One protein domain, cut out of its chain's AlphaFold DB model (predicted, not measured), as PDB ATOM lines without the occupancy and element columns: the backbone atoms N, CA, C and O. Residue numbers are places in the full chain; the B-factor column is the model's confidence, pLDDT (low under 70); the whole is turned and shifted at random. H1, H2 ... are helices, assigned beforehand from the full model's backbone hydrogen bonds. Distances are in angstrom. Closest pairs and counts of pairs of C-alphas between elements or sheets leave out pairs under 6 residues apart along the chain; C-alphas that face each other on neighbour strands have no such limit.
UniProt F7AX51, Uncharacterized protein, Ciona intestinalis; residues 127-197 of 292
ATOM      1  N   PHE A 127      33.640 -50.488 -59.789       77.31
ATOM      2  CA  PHE A 127      32.586 -50.274 -60.778       77.31
ATOM      3  C   PHE A 127      31.360 -49.604 -60.150       77.31
ATOM      4  O   PHE A 127      30.858 -48.618 -60.679       77.31
ATOM      5  N   LEU A 128      30.929 -50.072 -58.975       79.25
ATOM      6  CA  LEU A 128      29.782 -49.505 -58.258       79.25
ATOM      7  C   LEU A 128      30.010 -48.049 -57.827       79.25
ATOM      8  O   LEU A 128      29.050 -47.295 -57.701       79.25
ATOM      9  N   GLN A 129      31.264 -47.640 -57.623       77.50
ATOM     10  CA  GLN A 129      31.608 -46.244 -57.335       77.50
ATOM     11  C   GLN A 129      31.513 -45.342 -58.573       77.50
ATOM     12  O   GLN A 129      31.229 -44.157 -58.432       77.50
ATOM     13  N   LYS A 130      31.721 -45.896 -59.774       79.06
ATOM     14  CA  LYS A 130      31.630 -45.170 -61.052       79.06
ATOM     15  C   LYS A 130      30.191 -45.016 -61.551       79.06
ATOM     16  O   LYS A 130      29.942 -44.186 -62.421       79.06
ATOM     17  N   VAL A 131      29.247 -45.798 -61.022       81.31
ATOM     18  CA  VAL A 131      27.830 -45.684 -61.385       81.31
ATOM     19  C   VAL A 131      27.268 -44.370 -60.828       81.31
ATOM     20  O   VAL A 131      27.329 -44.149 -59.614       81.31
ATOM     21  N   PRO A 132      26.689 -43.496 -61.673       79.38
ATOM     22  CA  PRO A 132      26.071 -42.267 -61.203       79.38
ATOM     23  C   PRO A 132      24.904 -42.602 -60.271       79.38
ATOM     24  O   PRO A 132      23.962 -43.311 -60.628       79.38
ATOM     25  N   LYS A 133      24.976 -42.094 -59.042       81.81
ATOM     26  CA  LYS A 133      23.967 -42.339 -58.014       81.81
ATOM     27  C   LYS A 133      22.741 -41.466 -58.266       81.81
ATOM     28  O   LYS A 133      22.846 -40.249 -58.399       81.81
ATOM     29  N   SER A 134      21.565 -42.090 -58.286       83.44
ATOM     30  CA  SER A 134      20.288 -41.378 -58.396       83.44
ATOM     31  C   SER A 134      20.053 -40.456 -57.191       83.44
ATOM     32  O   SER A 134      20.580 -40.673 -56.099       83.44
ATOM     33  N   ARG A 135      19.203 -39.441 -57.347       77.81
ATOM     34  CA  ARG A 135      18.789 -38.568 -56.235       77.81
ATOM     35  C   ARG A 135      18.120 -39.359 -55.116       77.81
ATOM     36  O   ARG A 135      18.392 -39.129 -53.945       77.81
ATOM     37  N   PHE A 136      17.321 -40.357 -55.492       83.56
ATOM     38  CA  PHE A 136      16.672 -41.262 -54.548       83.56
ATOM     39  C   PHE A 136      17.685 -42.024 -53.683       83.56
ATOM     40  O   PHE A 136      17.483 -42.174 -52.485       83.56
ATOM     41  N   TYR A 137      18.823 -42.418 -54.262       85.25
ATOM     42  CA  TYR A 137      19.913 -43.057 -53.520       85.25
ATOM     43  C   TYR A 137      20.487 -42.131 -52.434       85.25
ATOM     44  O   TYR A 137      20.801 -42.582 -51.338       85.25
ATOM     45  N   HIS A 138      20.592 -40.829 -52.713       83.12
ATOM     46  CA  HIS A 138      21.068 -39.853 -51.731       83.12
ATOM     47  C   HIS A 138      20.022 -39.580 -50.644       83.12
ATOM     48  O   HIS A 138      20.386 -39.435 -49.484       83.12
ATOM     49  N   LEU A 139      18.732 -39.556 -50.993       85.38
ATOM     50  CA  LEU A 139      17.642 -39.430 -50.016       85.38
ATOM     51  C   LEU A 139      17.603 -40.618 -49.048       85.38
ATOM     52  O   LEU A 139      17.459 -40.408 -47.847       85.38
ATOM     53  N   LEU A 140      17.815 -41.838 -49.550       87.12
ATOM     54  CA  LEU A 140      17.960 -43.031 -48.710       87.12
ATOM     55  C   LEU A 140      19.181 -42.933 -47.786       87.12
ATOM     56  O   LEU A 140      19.074 -43.213 -46.598       87.12
ATOM     57  N   ALA A 141      20.324 -42.469 -48.300       85.12
ATOM     58  CA  ALA A 141      21.512 -42.265 -47.472       85.12
ATOM     59  C   ALA A 141      21.274 -41.228 -46.355       85.12
ATOM     60  O   ALA A 141      21.751 -41.408 -45.237       85.12
ATOM     61  N   VAL A 142      20.515 -40.163 -46.636       84.88
ATOM     62  CA  VAL A 142      20.101 -39.167 -45.632       84.88
ATOM     63  C   VAL A 142      19.173 -39.792 -44.590       84.88
ATOM     64  O   VAL A 142      19.383 -39.579 -43.399       84.88
ATOM     65  N   GLU A 143      18.184 -40.584 -45.009       86.88
ATOM     66  CA  GLU A 143      17.285 -41.298 -44.098       86.88
ATOM     67  C   GLU A 143      18.069 -42.219 -43.149       86.88
ATOM     68  O   GLU A 143      17.874 -42.168 -41.934       86.88
ATOM     69  N   ASP A 144      18.998 -43.013 -43.682       87.25
ATOM     70  CA  ASP A 144      19.838 -43.925 -42.900       87.25
ATOM     71  C   ASP A 144      20.762 -43.170 -41.927       87.25
ATOM     72  O   ASP A 144      20.958 -43.584 -40.778       87.25
ATOM     73  N   LEU A 145      21.284 -42.011 -42.336       84.50
ATOM     74  CA  LEU A 145      22.068 -41.139 -41.461       84.50
ATOM     75  C   LEU A 145      21.214 -40.520 -40.348       84.50
ATOM     76  O   LEU A 145      21.638 -40.492 -39.195       84.50
ATOM     77  N   MET A 146      19.995 -40.075 -40.647       83.44
ATOM     78  CA  MET A 146      19.079 -39.536 -39.637       83.44
ATOM     79  C   MET A 146      18.610 -40.617 -38.654       83.44
ATOM     80  O   MET A 146      18.525 -40.351 -37.455       83.44
ATOM     81  N   LYS A 147      18.382 -41.849 -39.122       85.56
ATOM     82  CA  LYS A 147      18.100 -43.009 -38.260       85.56
ATOM     83  C   LYS A 147      19.280 -43.342 -37.352       85.56
ATOM     84  O   LYS A 147      19.092 -43.509 -36.151       85.56
ATOM     85  N   SER A 148      20.500 -43.394 -37.896       85.38
ATOM     86  CA  SER A 148      21.697 -43.717 -37.104       85.38
ATOM     87  C   SER A 148      22.038 -42.638 -36.068       85.38
ATOM     88  O   SER A 148      22.475 -42.969 -34.969       85.38
ATOM     89  N   ARG A 149      21.754 -41.360 -36.362       82.06
ATOM     90  CA  ARG A 149      21.844 -40.240 -35.404       82.06
ATOM     91  C   ARG A 149      20.664 -40.177 -34.419       82.06
ATOM     92  O   ARG A 149      20.649 -39.308 -33.552       82.06
ATOM     93  N   GLY A 150      19.676 -41.068 -34.532       80.31
ATOM     94  CA  GLY A 150      18.503 -41.107 -33.655       80.31
ATOM     95  C   GLY A 150      17.515 -39.954 -33.865       80.31
ATOM     96  O   GLY A 150      16.740 -39.663 -32.962       80.31
ATOM     97  N   LEU A 151      17.546 -39.297 -35.027       78.69
ATOM     98  CA  LEU A 151      16.627 -38.214 -35.403       78.69
ATOM     99  C   LEU A 151      15.313 -38.738 -36.000       78.69
ATOM    100  O   LEU A 151      14.309 -38.040 -35.962       78.69
ATOM    101  N   LEU A 152      15.337 -39.952 -36.561       82.88
ATOM    102  CA  LEU A 152      14.164 -40.686 -37.040       82.88
ATOM    103  C   LEU A 152      14.097 -42.016 -36.281       82.88
ATOM    104  O   LEU A 152      14.709 -43.004 -36.689       82.88
ATOM    105  N   LYS A 153      13.408 -42.027 -35.139       81.44
ATOM    106  CA  LYS A 153      13.236 -43.208 -34.278       81.44
ATOM    107  C   LYS A 153      11.945 -43.948 -34.599       81.44
ATOM    108  O   LYS A 153      11.918 -45.179 -34.590       81.44
ATOM    109  N   HIS A 154      10.875 -43.208 -34.875       85.56
ATOM    110  CA  HIS A 154       9.538 -43.769 -35.048       85.56
ATOM    111  C   HIS A 154       9.130 -43.839 -36.521       85.56
ATOM    112  O   HIS A 154       9.500 -42.996 -37.336       85.56
ATOM    113  N   LYS A 155       8.307 -44.841 -36.869       84.88
ATOM    114  CA  LYS A 155       7.784 -45.024 -38.239       84.88
ATOM    115  C   LYS A 155       7.068 -43.772 -38.758       84.88
ATOM    116  O   LYS A 155       7.237 -43.409 -39.915       84.88
ATOM    117  N   TYR A 156       6.349 -43.082 -37.876       84.88
ATOM    118  CA  TYR A 156       5.662 -41.831 -38.184       84.88
ATOM    119  C   TYR A 156       6.617 -40.711 -38.629       84.88
ATOM    120  O   TYR A 156       6.331 -39.999 -39.584       84.88
ATOM    121  N   GLU A 157       7.784 -40.584 -37.996       82.62
ATOM    122  CA  GLU A 157       8.783 -39.563 -38.341       82.62
ATOM    123  C   GLU A 157       9.405 -39.844 -39.717       82.62
ATOM    124  O   GLU A 157       9.639 -38.929 -40.506       82.62
ATOM    125  N   VAL A 158       9.613 -41.125 -40.039       86.38
ATOM    126  CA  VAL A 158      10.075 -41.569 -41.364       86.38
ATOM    127  C   VAL A 158       9.025 -41.257 -42.437       86.38
ATOM    128  O   VAL A 158       9.360 -40.752 -43.508       86.38
ATOM    129  N   GLU A 159       7.747 -41.505 -42.155       87.38
ATOM    130  CA  GLU A 159       6.651 -41.161 -43.067       87.38
ATOM    131  C   GLU A 159       6.535 -39.647 -43.273       87.38
ATOM    132  O   GLU A 159       6.420 -39.198 -44.415       87.38
ATOM    133  N   GLN A 160       6.643 -38.849 -42.205       84.94
ATOM    134  CA  GLN A 160       6.662 -37.388 -42.290       84.94
ATOM    135  C   GLN A 160       7.845 -36.872 -43.115       84.94
ATOM    136  O   GLN A 160       7.673 -35.964 -43.931       84.94
ATOM    137  N   PHE A 161       9.036 -37.450 -42.939       86.38
ATOM    138  CA  PHE A 161      10.208 -37.129 -43.751       86.38
ATOM    139  C   PHE A 161       9.908 -37.334 -45.242       86.38
ATOM    140  O   PHE A 161      10.043 -36.403 -46.038       86.38
ATOM    141  N   TRP A 162       9.401 -38.508 -45.621       88.00
ATOM    142  CA  TRP A 162       9.071 -38.806 -47.016       88.00
ATOM    143  C   TRP A 162       7.906 -37.975 -47.561       88.00
ATOM    144  O   TRP A 162       7.918 -37.617 -48.740       88.00
ATOM    145  N   GLN A 163       6.918 -37.627 -46.735       87.19
ATOM    146  CA  GLN A 163       5.842 -36.711 -47.120       87.19
ATOM    147  C   GLN A 163       6.391 -35.318 -47.441       87.19
ATOM    148  O   GLN A 163       6.067 -34.774 -48.497       87.19
ATOM    149  N   ARG A 164       7.285 -34.779 -46.600       82.62
ATOM    150  CA  ARG A 164       7.906 -33.471 -46.844       82.62
ATOM    151  C   ARG A 164       8.844 -33.474 -48.054       82.62
ATOM    152  O   ARG A 164       8.888 -32.500 -48.801       82.62
ATOM    153  N   VAL A 165       9.565 -34.572 -48.281       84.38
ATOM    154  CA  VAL A 165      10.413 -34.760 -49.471       84.38
ATOM    155  C   VAL A 165       9.572 -34.836 -50.751       84.38
ATOM    156  O   VAL A 165       9.973 -34.305 -51.783       84.38
ATOM    157  N   LYS A 166       8.388 -35.462 -50.707       84.31
ATOM    158  CA  LYS A 166       7.457 -35.506 -51.849       84.31
ATOM    159  C   LYS A 166       6.797 -34.153 -52.124       84.31
ATOM    160  O   LYS A 166       6.572 -33.830 -53.285       84.31
ATOM    161  N   SER A 167       6.492 -33.373 -51.084       81.81
ATOM    162  CA  SER A 167       5.865 -32.053 -51.236       81.81
ATOM    163  C   SER A 167       6.829 -30.968 -51.722       81.81
ATOM    164  O   SER A 167       6.396 -30.004 -52.348       81.81
ATOM    165  N   ASP A 168       8.128 -31.105 -51.450       80.31
ATOM    166  CA  ASP A 168       9.143 -30.136 -51.869       80.31
ATOM    167  C   ASP A 168       9.514 -30.354 -53.349       80.31
ATOM    168  O   ASP A 168      10.425 -31.106 -53.699       80.31
ATOM    169  N   GLN A 169       8.771 -29.697 -54.247       73.62
ATOM    170  CA  GLN A 169       9.008 -29.771 -55.693       73.62
ATOM    171  C   GLN A 169      10.363 -29.190 -56.125       73.62
ATOM    172  O   GLN A 169      10.871 -29.554 -57.190       73.62
ATOM    173  N   ASP A 170      10.970 -28.320 -55.319       73.75
ATOM    174  CA  ASP A 170      12.243 -27.685 -55.653       73.75
ATOM    175  C   ASP A 170      13.417 -28.655 -55.485       73.75
ATOM    176  O   ASP A 170      14.394 -28.578 -56.239       73.75
ATOM    177  N   LEU A 171      13.304 -29.635 -54.579       70.56
ATOM    178  CA  LEU A 171      14.258 -30.749 -54.472       70.56
ATOM    179  C   LEU A 171      14.290 -31.613 -55.742       70.56
ATOM    180  O   LEU A 171      15.349 -32.097 -56.149       70.56
ATOM    181  N   TRP A 172      13.145 -31.781 -56.407       71.44
ATOM    182  CA  TRP A 172      13.032 -32.603 -57.616       71.44
ATOM    183  C   TRP A 172      13.413 -31.856 -58.900       71.44
ATOM    184  O   TRP A 172      13.755 -32.493 -59.896       71.44
ATOM    185  N   LYS A 173      13.453 -30.520 -58.887       73.12
ATOM    186  CA  LYS A 173      13.829 -29.705 -60.057       73.12
ATOM    187  C   LYS A 173      15.322 -29.363 -60.111       73.12
ATOM    188  O   LYS A 173      15.879 -29.272 -61.202       73.12
ATOM    189  N   ARG A 174      16.005 -29.227 -58.969       67.19
ATOM    190  CA  ARG A 174      17.428 -28.831 -58.932       67.19
ATOM    191  C   ARG A 174      18.367 -29.931 -59.442       67.19
ATOM    192  O   ARG A 174      18.219 -31.073 -59.016       67.19
ATOM    193  N   PRO A 175      19.361 -29.626 -60.298       62.66
ATOM    194  CA  PRO A 175      20.386 -30.599 -60.660       62.66
ATOM    195  C   PRO A 175      21.131 -31.028 -59.392       62.66
ATOM    196  O   PRO A 175      21.646 -30.182 -58.666       62.66
ATOM    197  N   VAL A 176      21.158 -32.333 -59.106       60.62
ATOM    198  CA  VAL A 176      21.997 -32.870 -58.027       60.62
ATOM    199  C   VAL A 176      23.430 -32.772 -58.518       60.62
ATOM    200  O   VAL A 176      23.755 -33.437 -59.506       60.62
ATOM    201  N   PRO A 177      24.276 -31.918 -57.919       58.25
ATOM    202  CA  PRO A 177      25.621 -31.762 -58.425       58.25
ATOM    203  C   PRO A 177      26.360 -33.063 -58.141       58.25
ATOM    204  O   PRO A 177      26.394 -33.541 -57.008       58.25
ATOM    205  N   SER A 178      26.954 -33.630 -59.185       56.12
ATOM    206  CA  SER A 178      27.698 -34.895 -59.172       56.12
ATOM    207  C   SER A 178      28.915 -34.901 -58.231       56.12
ATOM    208  O   SER A 178      29.575 -35.927 -58.104       56.12
ATOM    209  N   PHE A 179      29.192 -33.775 -57.561       51.41
ATOM    210  CA  PHE A 179      30.345 -33.525 -56.699       51.41
ATOM    211  C   PHE A 179      30.002 -33.023 -55.290       51.41
ATOM    212  O   PHE A 179      30.903 -32.619 -54.556       51.41
ATOM    213  N   ILE A 180      28.734 -33.040 -54.862       54.41
ATOM    214  CA  ILE A 180      28.456 -32.766 -53.448       54.41
ATOM    215  C   ILE A 180      28.880 -33.998 -52.642       54.41
ATOM    216  O   ILE A 180      28.269 -35.061 -52.752       54.41
ATOM    217  N   SER A 181      29.949 -33.844 -51.850       55.75
ATOM    218  CA  SER A 181      30.312 -34.781 -50.782       55.75
ATOM    219  C   SER A 181      29.037 -35.213 -50.048       55.75
ATOM    220  O   SER A 181      28.229 -34.332 -49.736       55.75
ATOM    221  N   PRO A 182      28.836 -36.513 -49.752       58.88
ATOM    222  CA  PRO A 182      27.691 -36.985 -48.971       58.88
ATOM    223  C   PRO A 182      27.392 -36.100 -47.752       58.88
ATOM    224  O   PRO A 182      26.229 -35.873 -47.435       58.88
ATOM    225  N   ASP A 183      28.426 -35.505 -47.157       59.78
ATOM    226  CA  ASP A 183      28.342 -34.619 -45.999       59.78
ATOM    227  C   ASP A 183      27.689 -33.256 -46.299       59.78
ATOM    228  O   ASP A 183      26.894 -32.760 -45.516       59.78
ATOM    229  N   ALA A 184      27.915 -32.641 -47.460       64.81
ATOM    230  CA  ALA A 184      27.353 -31.313 -47.747       64.81
ATOM    231  C   ALA A 184      25.865 -31.360 -48.155       64.81
ATOM    232  O   ALA A 184      25.097 -30.455 -47.823       64.81
ATOM    233  N   PHE A 185      25.428 -32.431 -48.830       67.88
ATOM    234  CA  PHE A 185      24.006 -32.649 -49.123       67.88
ATOM    235  C   PHE A 185      23.245 -33.039 -47.855       67.88
ATOM    236  O   PHE A 185      22.133 -32.563 -47.626       67.88
ATOM    237  N   THR A 186      23.852 -33.877 -47.013       66.56
ATOM    238  CA  THR A 186      23.243 -34.289 -45.746       66.56
ATOM    239  C   THR A 186      23.108 -33.119 -44.784       66.56
ATOM    240  O   THR A 186      22.017 -32.933 -44.264       66.56
ATOM    241  N   GLU A 187      24.120 -32.266 -44.621       70.81
ATOM    242  CA  GLU A 187      24.010 -31.067 -43.777       70.81
ATOM    243  C   GLU A 187      22.949 -30.078 -44.299       70.81
ATOM    244  O   GLU A 187      22.169 -29.523 -43.522       70.81
ATOM    245  N   GLN A 188      22.812 -29.923 -45.621       74.62
ATOM    246  CA  GLN A 188      21.727 -29.122 -46.202       74.62
ATOM    247  C   GLN A 188      20.342 -29.709 -45.892       74.62
ATOM    248  O   GLN A 188      19.410 -28.969 -45.564       74.62
ATOM    249  N   MET A 189      20.191 -31.029 -45.999       70.88
ATOM    250  CA  MET A 189      18.937 -31.716 -45.693       70.88
ATOM    251  C   MET A 189      18.629 -31.659 -44.193       70.88
ATOM    252  O   MET A 189      17.506 -31.343 -43.813       70.88
ATOM    253  N   LEU A 190      19.624 -31.863 -43.334       70.75
ATOM    254  CA  LEU A 190      19.487 -31.745 -41.883       70.75
ATOM    255  C   LEU A 190      19.101 -30.325 -41.465       70.75
ATOM    256  O   LEU A 190      18.247 -30.160 -40.603       70.75
ATOM    257  N   SER A 191      19.652 -29.301 -42.118       73.56
ATOM    258  CA  SER A 191      19.257 -27.908 -41.897       73.56
ATOM    259  C   SER A 191      17.794 -27.657 -42.291       73.56
ATOM    260  O   SER A 191      17.028 -27.117 -41.491       73.56
ATOM    261  N   ARG A 192      17.360 -28.125 -43.472       70.69
ATOM    262  CA  ARG A 192      15.965 -27.989 -43.946       70.69
ATOM    263  C   ARG A 192      14.955 -28.734 -43.077       70.69
ATOM    264  O   ARG A 192      13.848 -28.247 -42.853       70.69
ATOM    265  N   TYR A 193      15.333 -29.910 -42.593       69.31
ATOM    266  CA  TYR A 193      14.470 -30.790 -41.808       69.31
ATOM    267  C   TYR A 193      14.752 -30.736 -40.305       69.31
ATOM    268  O   TYR A 193      14.177 -31.517 -39.552       69.31
ATOM    269  N   SER A 194      15.554 -29.773 -39.847       65.69
ATOM    270  CA  SER A 194      15.841 -29.519 -38.426       65.69
ATOM    271  C   SER A 194      14.565 -29.368 -37.589       65.69
ATOM    272  O   SER A 194      14.505 -29.850 -36.460       65.69
ATOM    273  N   SER A 195      13.496 -28.822 -38.174       64.56
ATOM    274  CA  SER A 195      12.177 -28.689 -37.540       64.56
ATOM    275  C   SER A 195      11.467 -30.016 -37.230       64.56
ATOM    276  O   SER A 195      10.548 -30.029 -36.415       64.56
ATOM    277  N   LEU A 196      11.864 -31.135 -37.849       60.72
ATOM    278  CA  LEU A 196      11.385 -32.474 -37.469       60.72
ATOM    279  C   LEU A 196      12.042 -32.967 -36.174       60.72
ATOM    280  O   LEU A 196      11.485 -33.800 -35.473       60.72
ATOM    281  N   THR A 197      13.224 -32.444 -35.846       55.16
ATOM    282  CA  THR A 197      14.043 -32.922 -34.724       55.16
ATOM    283  C   THR A 197      13.759 -32.177 -33.417       55.16
ATOM    284  O   THR A 197      13.993 -32.709 -32.334       55.16
TER     285      THR A 197
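Overview. This is residues 127 to 197 of the 292 residues of an uncharacterized protein of Ciona intestinalis (UniProt F7AX51). The longest helix, H2, lies in the middle of a loosely joined set, with H3 on one side running back opposite to it and H5 crossing it on another. H4 follows H3, H6 ends the printed part near H3, and H1 lies off at one end. The 71 residues, all helix by class, hold six named helices, H1 to H6 in order, and are compact: radius of gyration of the C-alphas 12.5 A, spans 35 by 26 by 18 A.

Along the chain. H2, residues 135 to 148, is 20.0 A long, from C-alpha 135 at (18.789, -38.568, -56.235). H3, residues 155 to 167, is 18.5 A and H5, residues 182 to 192, 15.6 A. H1 is residues 127 to 130, H4 169 to 173, and H6 194 to 197, ending at (14.043, -32.922, -34.724).

Arrangement. H2, with residues 138 to 142 alone, only just touches H5, with 3 pairs of C-alphas within 8 A, about perpendicular at 75 degrees; the closest C-alphas, of Val 142 and Thr 186, are 5.8 A apart. H2 and H3 are close but not clearly touching, Glu 143 and Val 158 having the closest C-alphas, 7.7 A, at a shallow tilt of 30 degrees, opposite ways. H3 and H6 are close but not clearly touching. H1 and H2 are apart. Every O i to N i+4 pair is within hydrogen-bond range in H2, H3, H4 and H5; H1 and H6 are too short for one.

Size, cuts and confidence. The C-alphas farthest apart, of Phe 127 and Ser 195, are 37.7 A apart. The printed part has no cut and no long link. pLDDT is under 70 in residues 174 to 186 and 193 to 197.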